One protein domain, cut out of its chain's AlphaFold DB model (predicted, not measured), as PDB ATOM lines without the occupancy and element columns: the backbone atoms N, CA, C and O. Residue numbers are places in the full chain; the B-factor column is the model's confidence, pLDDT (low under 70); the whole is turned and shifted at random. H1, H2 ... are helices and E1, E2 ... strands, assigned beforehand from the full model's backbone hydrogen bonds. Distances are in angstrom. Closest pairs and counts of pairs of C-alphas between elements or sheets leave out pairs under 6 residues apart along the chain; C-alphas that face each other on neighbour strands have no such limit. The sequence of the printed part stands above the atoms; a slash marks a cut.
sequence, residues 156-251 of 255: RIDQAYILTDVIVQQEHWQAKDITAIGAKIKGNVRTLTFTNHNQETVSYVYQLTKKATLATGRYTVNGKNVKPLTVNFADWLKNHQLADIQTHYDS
ATOM      1  N   ARG A 156     -16.568 -20.412  -7.077       88.50
ATOM      2  CA  ARG A 156     -15.461 -20.025  -6.187       88.50
ATOM      3  C   ARG A 156     -14.875 -18.663  -6.555       88.50
ATOM      4  O   ARG A 156     -14.406 -17.969  -5.659       88.50
ATOM      5  N   ILE A 157     -14.900 -18.323  -7.840       90.25
ATOM      6  CA  ILE A 157     -14.404 -17.050  -8.362       90.25
ATOM      7  C   ILE A 157     -15.346 -15.930  -7.922       90.25
ATOM      8  O   ILE A 157     -14.892 -14.974  -7.305       90.25
ATOM      9  N   ASP A 158     -16.657 -16.121  -8.077       92.31
ATOM     10  CA  ASP A 158     -17.663 -15.151  -7.619       92.31
ATOM     11  C   ASP A 158     -17.549 -14.890  -6.116       92.31
ATOM     12  O   ASP A 158     -17.552 -13.750  -5.659       92.31
ATOM     13  N   GLN A 159     -17.379 -15.958  -5.329       93.44
ATOM     14  CA  GLN A 159     -17.139 -15.849  -3.890       93.44
ATOM     15  C   GLN A 159     -15.863 -15.054  -3.588       93.44
ATOM     16  O   GLN A 159     -15.855 -14.260  -2.651       93.44
ATOM     17  N   ALA A 160     -14.783 -15.272  -4.344       93.88
ATOM     18  CA  ALA A 160     -13.535 -14.540  -4.171       93.88
ATOM     19  C   ALA A 160     -13.711 -13.054  -4.501       93.88
ATOM     20  O   ALA A 160     -13.297 -12.222  -3.703       93.88
ATOM     21  N   TYR A 161     -14.381 -12.718  -5.605       95.06
ATOM     22  CA  TYR A 161     -14.630 -11.329  -5.980       95.06
ATOM     23  C   TYR A 161     -15.517 -10.598  -4.974       95.06
ATOM     24  O   TYR A 161     -15.157  -9.507  -4.544       95.06
ATOM     25  N   ILE A 162     -16.607 -11.218  -4.507       95.94
ATOM     26  CA  ILE A 162     -17.458 -10.626  -3.462       95.94
ATOM     27  C   ILE A 162     -16.652 -10.380  -2.179       95.94
ATOM     28  O   ILE A 162     -16.760  -9.320  -1.567       95.94
ATOM     29  N   LEU A 163     -15.838 -11.349  -1.747       97.19
ATOM     30  CA  LEU A 163     -15.021 -11.193  -0.540       97.19
ATOM     31  C   LEU A 163     -13.950 -10.111  -0.695       97.19
ATOM     32  O   LEU A 163     -13.737  -9.349   0.247       97.19
ATOM     33  N   THR A 164     -13.296 -10.040  -1.857       96.94
ATOM     34  CA  THR A 164     -12.360  -8.961  -2.183       96.94
ATOM     35  C   THR A 164     -13.071  -7.623  -2.091       96.94
ATOM     36  O   THR A 164     -12.613  -6.760  -1.351       96.94
ATOM     37  N   ASP A 165     -14.226  -7.478  -2.741       96.62
ATOM     38  CA  ASP A 165     -14.980  -6.229  -2.757       96.62
ATOM     39  C   ASP A 165     -15.375  -5.763  -1.353       96.62
ATOM     40  O   ASP A 165     -15.125  -4.619  -0.973       96.62
ATOM     41  N   VAL A 166     -15.890  -6.676  -0.524       97.44
ATOM     42  CA  VAL A 166     -16.241  -6.366   0.867       97.44
ATOM     43  C   VAL A 166     -15.027  -5.868   1.657       97.44
ATOM     44  O   VAL A 166     -15.149  -4.912   2.423       97.44
ATOM     45  N   ILE A 167     -13.855  -6.492   1.499       97.12
ATOM     46  CA  ILE A 167     -12.649  -6.062   2.224       97.12
ATOM     47  C   ILE A 167     -12.115  -4.739   1.663       97.12
ATOM     48  O   ILE A 167     -11.736  -3.866   2.437       97.12
ATOM     49  N   VAL A 168     -12.127  -4.556   0.341       96.06
ATOM     50  CA  VAL A 168     -11.743  -3.303  -0.327       96.06
ATOM     51  C   VAL A 168     -12.573  -2.136   0.203       96.06
ATOM     52  O   VAL A 168     -12.006  -1.113   0.584       96.06
ATOM     53  N   GLN A 169     -13.891  -2.309   0.332       95.25
ATOM     54  CA  GLN A 169     -14.769  -1.300   0.925       95.25
ATOM     55  C   GLN A 169     -14.443  -1.032   2.406       95.25
ATOM     56  O   GLN A 169     -14.415   0.126   2.825       95.25
ATOM     57  N   GLN A 170     -14.162  -2.076   3.200       95.50
ATOM     58  CA  GLN A 170     -13.793  -1.934   4.618       95.50
ATOM     59  C   GLN A 170     -12.457  -1.217   4.836       95.50
ATOM     60  O   GLN A 170     -12.309  -0.503   5.827       95.50
ATOM     61  N   GLU A 171     -11.492  -1.397   3.933       94.62
ATOM     62  CA  GLU A 171     -10.203  -0.693   3.962       94.62
ATOM     63  C   GLU A 171     -10.246   0.664   3.243       94.62
ATOM     64  O   GLU A 171      -9.229   1.353   3.171       94.62
ATOM     65  N   HIS A 172     -11.415   1.077   2.740       94.94
ATOM     66  CA  HIS A 172     -11.608   2.312   1.975       94.94
ATOM     67  C   HIS A 172     -10.718   2.408   0.724       94.94
ATOM     68  O   HIS A 172     -10.299   3.493   0.318       94.94
ATOM     69  N   TRP A 173     -10.431   1.265   0.105       93.56
ATOM     70  CA  TRP A 173      -9.725   1.175  -1.169       93.56
ATOM     71  C   TRP A 173     -10.706   1.277  -2.341       93.56
ATOM     72  O   TRP A 173     -11.919   1.151  -2.172       93.56
ATOM     73  N   GLN A 174     -10.186   1.507  -3.546       92.69
ATOM     74  CA  GLN A 174     -10.984   1.464  -4.772       92.69
ATOM     75  C   GLN A 174     -10.778   0.122  -5.477       92.69
ATOM     76  O   GLN A 174      -9.652  -0.360  -5.571       92.69
ATOM     77  N   ALA A 175     -11.847  -0.459  -6.033       91.31
ATOM     78  CA  ALA A 175     -11.780  -1.733  -6.761       91.31
ATOM     79  C   ALA A 175     -10.763  -1.697  -7.916       91.31
ATOM     80  O   ALA A 175      -9.979  -2.627  -8.091       91.31
ATOM     81  N   LYS A 176     -10.705  -0.568  -8.638       91.06
ATOM     82  CA  LYS A 176      -9.741  -0.321  -9.723       91.06
ATOM     83  C   LYS A 176      -8.276  -0.373  -9.282       91.06
ATOM     84  O   LYS A 176      -7.407  -0.482 -10.136       91.06
ATOM     85  N   ASP A 177      -8.005  -0.243  -7.980       92.50
ATOM     86  CA  ASP A 177      -6.641  -0.251  -7.469       92.50
ATOM     87  C   ASP A 177      -6.117  -1.670  -7.227       92.50
ATOM     88  O   ASP A 177      -4.949  -1.837  -6.873       92.50
ATOM     89  N   ILE A 178      -6.962  -2.692  -7.390       94.25
ATOM     90  CA  ILE A 178      -6.601  -4.093  -7.195       94.25
ATOM     91  C   ILE A 178      -5.911  -4.631  -8.445       94.25
ATOM     92  O   ILE A 178      -6.418  -4.546  -9.556       94.25
ATOM     93  N   THR A 179      -4.731  -5.208  -8.238       92.19
ATOM     94  CA  THR A 179      -3.819  -5.616  -9.319       92.19
ATOM     95  C   THR A 179      -3.683  -7.119  -9.470       92.19
ATOM     96  O   THR A 179      -3.333  -7.599 -10.544       92.19
ATOM     97  N   ALA A 180      -3.949  -7.865  -8.401       91.94
ATOM     98  CA  ALA A 180      -3.881  -9.315  -8.389       91.94
ATOM     99  C   ALA A 180      -4.836  -9.856  -7.332       91.94
ATOM    100  O   ALA A 180      -4.938  -9.286  -6.240       91.94
ATOM    101  N   ILE A 181      -5.490 -10.972  -7.643       94.06
ATOM    102  CA  ILE A 181      -6.284 -11.753  -6.699       94.06
ATOM    103  C   ILE A 181      -5.808 -13.201  -6.813       94.06
ATOM    104  O   ILE A 181      -5.565 -13.705  -7.899       94.06
ATOM    105  N   GLY A 182      -5.657 -13.883  -5.688       92.25
ATOM    106  CA  GLY A 182      -5.286 -15.288  -5.649       92.25
ATOM    107  C   GLY A 182      -6.116 -16.044  -4.630       92.25
ATOM    108  O   GLY A 182      -6.407 -15.539  -3.539       92.25
ATOM    109  N   ALA A 183      -6.492 -17.274  -4.966       91.50
ATOM    110  CA  ALA A 183      -7.352 -18.096  -4.124       91.50
ATOM    111  C   ALA A 183      -6.753 -19.490  -3.920       91.50
ATOM    112  O   ALA A 183      -6.508 -20.244  -4.854       91.50
ATOM    113  N   LYS A 184      -6.550 -19.874  -2.657       90.44
ATOM    114  CA  LYS A 184      -5.958 -21.163  -2.274       90.44
ATOM    115  C   LYS A 184      -6.869 -21.924  -1.328       90.44
ATOM    116  O   LYS A 184      -7.579 -21.343  -0.509       90.44
ATOM    117  N   ILE A 185      -6.818 -23.250  -1.413       90.75
ATOM    118  CA  ILE A 185      -7.589 -24.146  -0.549       90.75
ATOM    119  C   ILE A 185      -6.659 -25.196   0.039       90.75
ATOM    120  O   ILE A 185      -5.892 -25.836  -0.677       90.75
ATOM    121  N   LYS A 186      -6.750 -25.386   1.355       88.62
ATOM    122  CA  LYS A 186      -6.016 -26.415   2.087       88.62
ATOM    123  C   LYS A 186      -6.956 -27.099   3.077       88.62
ATOM    124  O   LYS A 186      -7.251 -26.566   4.146       88.62
ATOM    125  N   GLY A 187      -7.427 -28.292   2.712       87.94
ATOM    126  CA  GLY A 187      -8.493 -28.974   3.449       87.94
ATOM    127  C   GLY A 187      -9.768 -28.126   3.453       87.94
ATOM    128  O   GLY A 187     -10.224 -27.696   2.397       87.94
ATOM    129  N   ASN A 188     -10.299 -27.838   4.645       85.06
ATOM    130  CA  ASN A 188     -11.506 -27.014   4.819       85.06
ATOM    131  C   ASN A 188     -11.216 -25.508   4.938       85.06
ATOM    132  O   ASN A 188     -12.148 -24.705   4.990       85.06
ATOM    133  N   VAL A 189      -9.940 -25.118   4.988       88.94
ATOM    134  CA  VAL A 189      -9.527 -23.718   5.101       88.94
ATOM    135  C   VAL A 189      -9.273 -23.150   3.714       88.94
ATOM    136  O   VAL A 189      -8.588 -23.755   2.885       88.94
ATOM    137  N   ARG A 190      -9.820 -21.964   3.474       94.06
ATOM    138  CA  ARG A 190      -9.618 -21.178   2.263       94.06
ATOM    139  C   ARG A 190      -8.786 -19.951   2.583       94.06
ATOM    140  O   ARG A 190      -8.864 -19.394   3.679       94.06
ATOM    141  N   THR A 191      -7.986 -19.535   1.619       94.81
ATOM    142  CA  THR A 191      -7.181 -18.325   1.703       94.81
ATOM    143  C   THR A 191      -7.412 -17.514   0.446       94.81
ATOM    144  O   THR A 191      -7.156 -17.999  -0.651       94.81
ATOM    145  N   LEU A 192      -7.891 -16.294   0.624       97.31
ATOM    146  CA  LEU A 192      -7.961 -15.275  -0.409       97.31
ATOM    147  C   LEU A 192      -6.803 -14.307  -0.177       97.31
ATOM    148  O   LEU A 192      -6.525 -13.922   0.960       97.31
ATOM    149  N   THR A 193      -6.092 -13.944  -1.230       96.25
ATOM    150  CA  THR A 193      -5.032 -12.939  -1.190       96.25
ATOM    151  C   THR A 193      -5.265 -11.954  -2.315       96.25
ATOM    152  O   THR A 193      -5.613 -12.372  -3.409       96.25
ATOM    153  N   PHE A 194      -5.087 -10.667  -2.063       95.44
ATOM    154  CA  PHE A 194      -5.110  -9.678  -3.132       95.44
ATOM    155  C   PHE A 194      -4.192  -8.508  -2.809       95.44
ATOM    156  O   PHE A 194      -3.912  -8.237  -1.639       95.44
ATOM    157  N   THR A 195      -3.718  -7.838  -3.852       94.00
ATOM    158  CA  THR A 195      -2.716  -6.775  -3.743       94.00
ATOM    159  C   THR A 195      -3.169  -5.540  -4.507       94.00
ATOM    160  O   THR A 195      -3.632  -5.648  -5.645       94.00
ATOM    161  N   ASN A 196      -3.028  -4.365  -3.894       94.00
ATOM    162  CA  ASN A 196      -3.330  -3.091  -4.548       94.00
ATOM    163  C   ASN A 196      -2.103  -2.504  -5.285       94.00
ATOM    164  O   ASN A 196      -0.981  -2.992  -5.131       94.00
ATOM    165  N   HIS A 197      -2.282  -1.430  -6.061       92.88
ATOM    166  CA  HIS A 197      -1.184  -0.738  -6.759       92.88
ATOM    167  C   HIS A 197      -0.073  -0.227  -5.826       92.88
ATOM    168  O   HIS A 197       1.075  -0.109  -6.256       92.88
ATOM    169  N   ASN A 198      -0.379   0.019  -4.548       92.75
ATOM    170  CA  ASN A 198       0.597   0.410  -3.526       92.75
ATOM    171  C   ASN A 198       1.375  -0.789  -2.948       92.75
ATOM    172  O   ASN A 198       2.138  -0.625  -1.997       92.75
ATOM    173  N   GLN A 199       1.194  -1.987  -3.514       91.25
ATOM    174  CA  GLN A 199       1.771  -3.256  -3.059       91.25
ATOM    175  C   GLN A 199       1.315  -3.685  -1.658       91.25
ATOM    176  O   GLN A 199       1.904  -4.586  -1.053       91.25
ATOM    177  N   GLU A 200       0.237  -3.095  -1.142       93.56
ATOM    178  CA  GLU A 200      -0.373  -3.564   0.091       93.56
ATOM    179  C   GLU A 200      -1.141  -4.846  -0.189       93.56
ATOM    180  O   GLU A 200      -1.939  -4.925  -1.123       93.56
ATOM    181  N   THR A 201      -0.879  -5.866   0.619       94.69
ATOM    182  CA  THR A 201      -1.423  -7.206   0.415       94.69
ATOM    183  C   THR A 201      -2.384  -7.562   1.530       94.69
ATOM    184  O   THR A 201      -2.019  -7.564   2.709       94.69
ATOM    185  N   VAL A 202      -3.600  -7.929   1.149       97.50
ATOM    186  CA  VAL A 202      -4.580  -8.536   2.040       97.50
ATOM    187  C   VAL A 202      -4.436 -10.046   1.992       97.50
ATOM    188  O   VAL A 202      -4.316 -10.630   0.921       97.50
ATOM    189  N   SER A 203      -4.496 -10.691   3.155       96.75
ATOM    190  CA  SER A 203      -4.664 -12.141   3.266       96.75
ATOM    191  C   SER A 203      -5.856 -12.438   4.161       96.75
ATOM    192  O   SER A 203      -5.821 -12.105   5.346       96.75
ATOM    193  N   TYR A 204      -6.905 -13.039   3.596       98.06
ATOM    194  CA  TYR A 204      -8.114 -13.471   4.290       98.06
ATOM    195  C   TYR A 204      -8.135 -14.991   4.403       98.06
ATOM    196  O   TYR A 204      -8.224 -15.702   3.403       98.06
ATOM    197  N   VAL A 205      -8.073 -15.496   5.633       96.62
ATOM    198  CA  VAL A 205      -8.172 -16.926   5.929       96.62
ATOM    199  C   VAL A 205      -9.560 -17.202   6.478       96.62
ATOM    200  O   VAL A 205      -9.949 -16.640   7.505       96.62
ATOM    201  N   TYR A 206     -10.309 -18.061   5.795       95.69
ATOM    202  CA  TYR A 206     -11.724 -18.260   6.072       95.69
ATOM    203  C   TYR A 206     -12.181 -19.693   5.850       95.69
ATOM    204  O   TYR A 206     -11.529 -20.505   5.191       95.69
ATOM    205  N   GLN A 207     -13.335 -19.999   6.423       93.56
ATOM    206  CA  GLN A 207     -14.066 -21.233   6.195       93.56
ATOM    207  C   GLN A 207     -15.442 -20.896   5.644       93.56
ATOM    208  O   GLN A 207     -16.012 -19.842   5.936       93.56
ATOM    209  N   LEU A 208     -15.970 -21.819   4.852       91.25
ATOM    210  CA  LEU A 208     -17.335 -21.746   4.369       91.25
ATOM    211  C   LEU A 208     -18.233 -22.641   5.216       91.25
ATOM    212  O   LEU A 208     -17.936 -23.814   5.424       91.25
ATOM    213  N   THR A 209     -19.354 -22.092   5.670       86.25
ATOM    214  CA  THR A 209     -20.371 -22.814   6.442       86.25
ATOM    215  C   THR A 209     -21.743 -22.693   5.773       86.25
ATOM    216  O   THR A 209     -21.876 -22.067   4.718       86.25
ATOM    217  N   LYS A 210     -22.765 -23.348   6.345       76.88
ATOM    218  CA  LYS A 210     -24.168 -23.281   5.885       76.88
ATOM    219  C   LYS A 210     -24.318 -23.532   4.374       76.88
ATOM    220  O   LYS A 210     -24.885 -22.716   3.654       76.88
ATOM    221  N   LYS A 211     -23.770 -24.655   3.890       78.19
ATOM    222  CA  LYS A 211     -23.732 -25.013   2.455       78.19
ATOM    223  C   LYS A 211     -23.061 -23.936   1.584       78.19
ATOM    224  O   LYS A 211     -23.582 -23.572   0.541       78.19
ATOM    225  N   ALA A 212     -21.914 -23.428   2.031       79.00
ATOM    226  CA  ALA A 212     -21.102 -22.442   1.316       79.00
ATOM    227  C   ALA A 212     -21.699 -21.031   1.155       79.00
ATOM    228  O   ALA A 212     -21.166 -20.230   0.398       79.00
ATOM    229  N   THR A 213     -22.739 -20.695   1.919       87.00
ATOM    230  CA  THR A 213     -23.389 -19.372   1.858       87.00
ATOM    231  C   THR A 213     -22.790 -18.343   2.818       87.00
ATOM    232  O   THR A 213     -22.978 -17.143   2.626       87.00
ATOM    233  N   LEU A 214     -22.061 -18.798   3.839       92.62
ATOM    234  CA  LEU A 214     -21.482 -17.945   4.873       92.62
ATOM    235  C   LEU A 214     -19.968 -18.147   4.934       92.62
ATOM    236  O   LEU A 214     -19.501 -19.238   5.271       92.62
ATOM    237  N   ALA A 215     -19.218 -17.091   4.633       95.31
ATOM    238  CA  ALA A 215     -17.778 -17.027   4.821       95.31
ATOM    239  C   ALA A 215     -17.464 -16.402   6.179       95.31
ATOM    240  O   ALA A 215     -17.901 -15.291   6.468       95.31
ATOM    241  N   THR A 216     -16.699 -17.104   7.010       95.62
ATOM    242  CA  THR A 216     -16.273 -16.613   8.324       95.62
ATOM    243  C   THR A 216     -14.779 -16.817   8.472       95.62
ATOM    244  O   THR A 216     -14.258 -17.903   8.210       95.62
ATOM    245  N   GLY A 217     -14.080 -15.775   8.905       95.00
ATOM    246  CA  GLY A 217     -12.632 -15.803   8.980       95.00
ATOM    247  C   GLY A 217     -12.040 -14.528   9.542       95.00
ATOM    248  O   GLY A 217     -12.707 -13.738  10.215       95.00
ATOM    249  N   ARG A 218     -10.758 -14.329   9.250       95.81
ATOM    250  CA  ARG A 218     -10.020 -13.123   9.622       95.81
ATOM    251  C   ARG A 218      -9.076 -12.731   8.503       95.81
ATOM    252  O   ARG A 218      -8.495 -13.611   7.866       95.81
ATOM    253  N   TYR A 219      -8.919 -11.433   8.275       97.44
ATOM    254  CA  TYR A 219      -7.942 -10.918   7.326       97.44
ATOM    255  C   TYR A 219      -6.897 -10.038   8.004       97.44
ATOM    256  O   TYR A 219      -7.065  -9.579   9.134       97.44
ATOM    257  N   THR A 220      -5.787  -9.850   7.305       95.56
ATOM    258  CA  THR A 220      -4.709  -8.928   7.673       95.56
ATOM    259  C   THR A 220      -4.345  -8.088   6.466       95.56
ATOM    260  O   THR A 220      -4.453  -8.573   5.341       95.56
ATOM    261  N   VAL A 221      -3.864  -6.872   6.712       93.50
ATOM    262  CA  VAL A 221      -3.242  -6.015   5.695       93.50
ATOM    263  C   VAL A 221      -1.745  -6.000   5.977       93.50
ATOM    264  O   VAL A 221      -1.324  -5.674   7.086       93.50
ATOM    265  N   ASN A 222      -0.926  -6.410   5.009       92.38
ATOM    266  CA  ASN A 222       0.530  -6.532   5.146       92.38
ATOM    267  C   ASN A 222       0.965  -7.378   6.359       92.38
ATOM    268  O   ASN A 222       1.967  -7.087   7.013       92.38
ATOM    269  N   GLY A 223       0.176  -8.405   6.701       87.12
ATOM    270  CA  GLY A 223       0.408  -9.266   7.866       87.12
ATOM    271  C   GLY A 223       0.179  -8.585   9.221       87.12
ATOM    272  O   GLY A 223       0.514  -9.158  10.257       87.12
ATOM    273  N   LYS A 224      -0.386  -7.374   9.238       87.38
ATOM    274  CA  LYS A 224      -0.670  -6.593  10.446       87.38
ATOM    275  C   LYS A 224      -2.169  -6.556  10.730       87.38
ATOM    276  O   LYS A 224      -2.981  -6.738   9.826       87.38
ATOM    277  N   ASN A 225      -2.500  -6.278  11.995       79.12
ATOM    278  CA  ASN A 225      -3.846  -5.986  12.499       79.12
ATOM    279  C   ASN A 225      -4.906  -6.991  12.029       79.12
ATOM    280  O   ASN A 225      -5.607  -6.773  11.047       79.12
ATOM    281  N   VAL A 226      -5.025  -8.106  12.752       92.31
ATOM    282  CA  VAL A 226      -5.938  -9.196  12.387       92.31
ATOM    283  C   VAL A 226      -7.403  -8.797  12.618       92.31
ATOM    284  O   VAL A 226      -7.900  -8.869  13.748       92.31
ATOM    285  N   LYS A 227      -8.122  -8.472  11.541       94.94
ATOM    286  CA  LYS A 227      -9.529  -8.052  11.559       94.94
ATOM    287  C   LYS A 227     -10.466  -9.248  11.329       94.94
ATOM    288  O   LYS A 227     -10.246 -10.023  10.394       94.94
ATOM    289  N   PRO A 228     -11.480  -9.474  12.184       96.19
ATOM    290  CA  PRO A 228     -12.484 -10.503  11.934       96.19
ATOM    291  C   PRO A 228     -13.417 -10.079  10.796       96.19
ATOM    292  O   PRO A 228     -13.768  -8.909  10.685       96.19
ATOM    293  N   LEU A 229     -13.852 -11.040   9.982       95.75
ATOM    294  CA  LEU A 229     -14.817 -10.792   8.916       95.75
ATOM    295  C   LEU A 229     -15.750 -11.983   8.734       95.75
ATOM    296  O   LEU A 229     -15.303 -13.128   8.600       95.75
ATOM    297  N   THR A 230     -17.045 -11.683   8.680       96.06
ATOM    298  CA  THR A 230     -18.087 -12.620   8.270       96.06
ATOM    299  C   THR A 230     -18.902 -12.004   7.144       96.06
ATOM    300  O   THR A 230     -19.375 -10.880   7.280       96.06
ATOM    301  N   VAL A 231     -19.078 -12.748   6.055       96.12
ATOM    302  CA  VAL A 231     -19.859 -12.336   4.888       96.12
ATOM    303  C   VAL A 231     -20.894 -13.407   4.590       96.12
ATOM    304  O   VAL A 231     -20.554 -14.565   4.345       96.12
ATOM    305  N   ASN A 232     -22.168 -13.021   4.619       95.69
ATOM    306  CA  ASN A 232     -23.257 -13.847   4.118       95.69
ATOM    307  C   ASN A 232     -23.520 -13.469   2.659       95.69
ATOM    308  O   ASN A 232     -24.043 -12.389   2.384       95.69
ATOM    309  N   PHE A 233     -23.182 -14.359   1.732       94.50
ATOM    310  CA  PHE A 233     -23.351 -14.103   0.305       94.50
ATOM    311  C   PHE A 233     -24.818 -13.908  -0.082       94.50
ATOM    312  O   PHE A 233     -25.118 -13.111  -0.963       94.50
ATOM    313  N   ALA A 234     -25.747 -14.592   0.596       91.88
ATOM    314  CA  ALA A 234     -27.173 -14.441   0.319       91.88
ATOM    315  C   ALA A 234     -27.686 -13.062   0.736       91.88
ATOM    316  O   ALA A 234     -28.544 -12.508   0.059       91.88
ATOM    317  N   ASP A 235     -27.167 -12.510   1.836       92.12
ATOM    318  CA  ASP A 235     -27.516 -11.152   2.257       92.12
ATOM    319  C   ASP A 235     -26.845 -10.109   1.365       92.12
ATOM    320  O   ASP A 235     -27.475  -9.114   1.018       92.12
ATOM    321  N   TRP A 236     -25.606 -10.358   0.935       93.62
ATOM    322  CA  TRP A 236     -24.896  -9.478   0.010       93.62
ATOM    323  C   TRP A 236     -25.646  -9.336  -1.325       93.62
ATOM    324  O   TRP A 236     -25.911  -8.215  -1.760       93.62
ATOM    325  N   LEU A 237     -26.099 -10.457  -1.903       92.31
ATOM    326  CA  LEU A 237     -26.861 -10.505  -3.160       92.31
ATOM    327  C   LEU A 237     -28.247  -9.835  -3.094       92.31
ATOM    328  O   LEU A 237     -28.864  -9.630  -4.134       92.31
ATOM    329  N   LYS A 238     -28.767  -9.484  -1.907       91.75
ATOM    330  CA  LYS A 238     -30.029  -8.721  -1.801       91.75
ATOM    331  C   LYS A 238     -29.873  -7.275  -2.261       91.75
ATOM    332  O   LYS A 238     -30.842  -6.688  -2.727       91.75
ATOM    333  N   ASN A 239     -28.673  -6.719  -2.101       90.94
ATOM    334  CA  ASN A 239     -28.407  -5.292  -2.287       90.94
ATOM    335  C   ASN A 239     -27.355  -5.014  -3.371       90.94
ATOM    336  O   ASN A 239     -27.053  -3.854  -3.628       90.94
ATOM    337  N   HIS A 240     -26.784  -6.054  -3.980       91.12
ATOM    338  CA  HIS A 240     -25.708  -5.936  -4.961       91.12
ATOM    339  C   HIS A 240     -25.943  -6.873  -6.141       91.12
ATOM    340  O   HIS A 240     -26.526  -7.949  -5.986       91.12
ATOM    341  N   GLN A 241     -25.438  -6.485  -7.312       90.94
ATOM    342  CA  GLN A 241     -25.455  -7.320  -8.506       90.94
ATOM    343  C   GLN A 241     -24.086  -7.968  -8.704       90.94
ATOM    344  O   GLN A 241     -23.053  -7.304  -8.668       90.94
ATOM    345  N   LEU A 242     -24.078  -9.282  -8.938       90.19
ATOM    346  CA  LEU A 242     -22.837 -10.022  -9.172       90.19
ATOM    347  C   LEU A 242     -22.099  -9.527 -10.429       90.19
ATOM    348  O   LEU A 242     -20.875  -9.444 -10.413       90.19
ATOM    349  N   ALA A 243     -22.841  -9.157 -11.477       90.00
ATOM    350  CA  ALA A 243     -22.283  -8.689 -12.746       90.00
ATOM    351  C   ALA A 243     -21.420  -7.422 -12.594       90.00
ATOM    352  O   ALA A 243     -20.388  -7.300 -13.253       90.00
ATOM    353  N   ASP A 244     -21.800  -6.511 -11.692       89.69
ATOM    354  CA  ASP A 244     -21.044  -5.279 -11.433       89.69
ATOM    355  C   ASP A 244     -19.658  -5.610 -10.862       89.69
ATOM    356  O   ASP A 244     -18.636  -5.073 -11.285       89.69
ATOM    357  N   ILE A 245     -19.618  -6.566  -9.933       90.94
ATOM    358  CA  ILE A 245     -18.384  -7.013  -9.287       90.94
ATOM    359  C   ILE A 245     -17.511  -7.830 -10.236       90.94
ATOM    360  O   ILE A 245     -16.300  -7.633 -10.261       90.94
ATOM    361  N   GLN A 246     -18.105  -8.709 -11.044       90.12
ATOM    362  CA  GLN A 246     -17.372  -9.427 -12.090       90.12
ATOM    363  C   GLN A 246     -16.710  -8.433 -13.048       90.12
ATOM    364  O   GLN A 246     -15.501  -8.472 -13.233       90.12
ATOM    365  N   THR A 247     -17.446  -7.421 -13.515       87.94
ATOM    366  CA  THR A 247     -16.893  -6.375 -14.392       87.94
ATOM    367  C   THR A 247     -15.690  -5.649 -13.771       87.94
ATOM    368  O   THR A 247     -14.757  -5.286 -14.486       87.94
ATOM    369  N   HIS A 248     -15.673  -5.449 -12.449       86.31
ATOM    370  CA  HIS A 248     -14.545  -4.812 -11.761       86.31
ATOM    371  C   HIS A 248     -13.294  -5.691 -11.661       86.31
ATOM    372  O   HIS A 248     -12.185  -5.156 -11.676       86.31
ATOM    373  N   TYR A 249     -13.451  -7.008 -11.527       88.38
ATOM    374  CA  TYR A 249     -12.342  -7.907 -11.193       88.38
ATOM    375  C   TYR A 249     -12.009  -8.938 -12.281       88.38
ATOM    376  O   TYR A 249     -10.982  -9.602 -12.169       88.38
ATOM    377  N   ASP A 250     -12.789  -9.033 -13.360       84.25
ATOM    378  CA  ASP A 250     -12.541  -9.942 -14.493       84.25
ATOM    379  C   ASP A 250     -11.235  -9.608 -15.230       84.25
ATOM    380  O   ASP A 250     -10.570 -10.491 -15.772       84.25
ATOM    381  N   SER A 251     -10.827  -8.334 -15.235       77.88
ATOM    382  CA  SER A 251      -9.532  -7.915 -15.788       77.88
ATOM    383  C   SER A 251      -8.353  -8.210 -14.860       77.88
ATOM    384  O   SER A 251      -7.200  -8.058 -15.268       77.88
TER     385      SER A 251
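This is residues 156 to 251 of the 255 residues of an uncharacterized protein of Weissella halotolerans DSM 20190 (UniProt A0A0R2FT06). A twisted sheet of five strands curls round one long helix, H1, and a shorter helix, H3, packs across H1 on its side away from the sheet. The printed part has 96 residues, with three named helices and five named strands in the order H1 E1 E2 E3 E4 E5 H2 H3. The antiparallel sheet, E1 - E2 - E3 - E4 - E5, is a meander, each strand the antiparallel neighbour of the one before; with H1 on one face it makes two layers. The class is mixed, and the whole is compact, with a radius of gyration of the C-alphas of 12.5 A and spans of 36 by 28 by 20 A.

Start at H1, residues 156 to 170; the sheet of E1, residues 178 to 186, E2, 189 to 196, E3, 201 to 209, E4, 214 to 221, and E5, 224 to 232, curls round it. The closest C-alphas of H1 and E2 are those of Ala 160 and Leu 192, 6.8 A apart. Each neighbour pair is a hairpin; within hydrogen-bond range find N 182 and O 193 at 2.7 A, N 204 and O 192 at 2.8 A, N 205 and O 218 at 3.0 A, and N 217 and O 229 at 2.9 A. E4 bends by 52 degrees at residue 217. H2, residues 233 to 236, is close to H1 but not clearly touching, closest at C-alphas 159 and 233, 7.7 A. H3, residues 242 to 249, touches H1 about perpendicular, at 76 degrees, closest at the C-alphas of Tyr 161 and Ile 245, 6.6 A; it only grazes the sheet, with residues 248 to 249. In H1 and H3 every O i to N i+4 pair is within hydrogen-bond range; H2 is too short for one.

Find C-alpha 156 at (-15.461, -20.025, -6.187); from there H1 runs 21.1 A. E1 spans 24.2 A, E2 23.6 A, E3 25.3 A, E4 21.8 A and E5 24.6 A. H2 spans 4.9 A, and H3 10.9 A, ending at C-alpha 249 at (-12.342, -7.907, -11.193).

The two C-alphas farthest apart are those of Asn 198 and Lys 211, 35.7 A. The printed part has no cut and no long link. Its mean pLDDT is 92.2, and no printed residue is under 70.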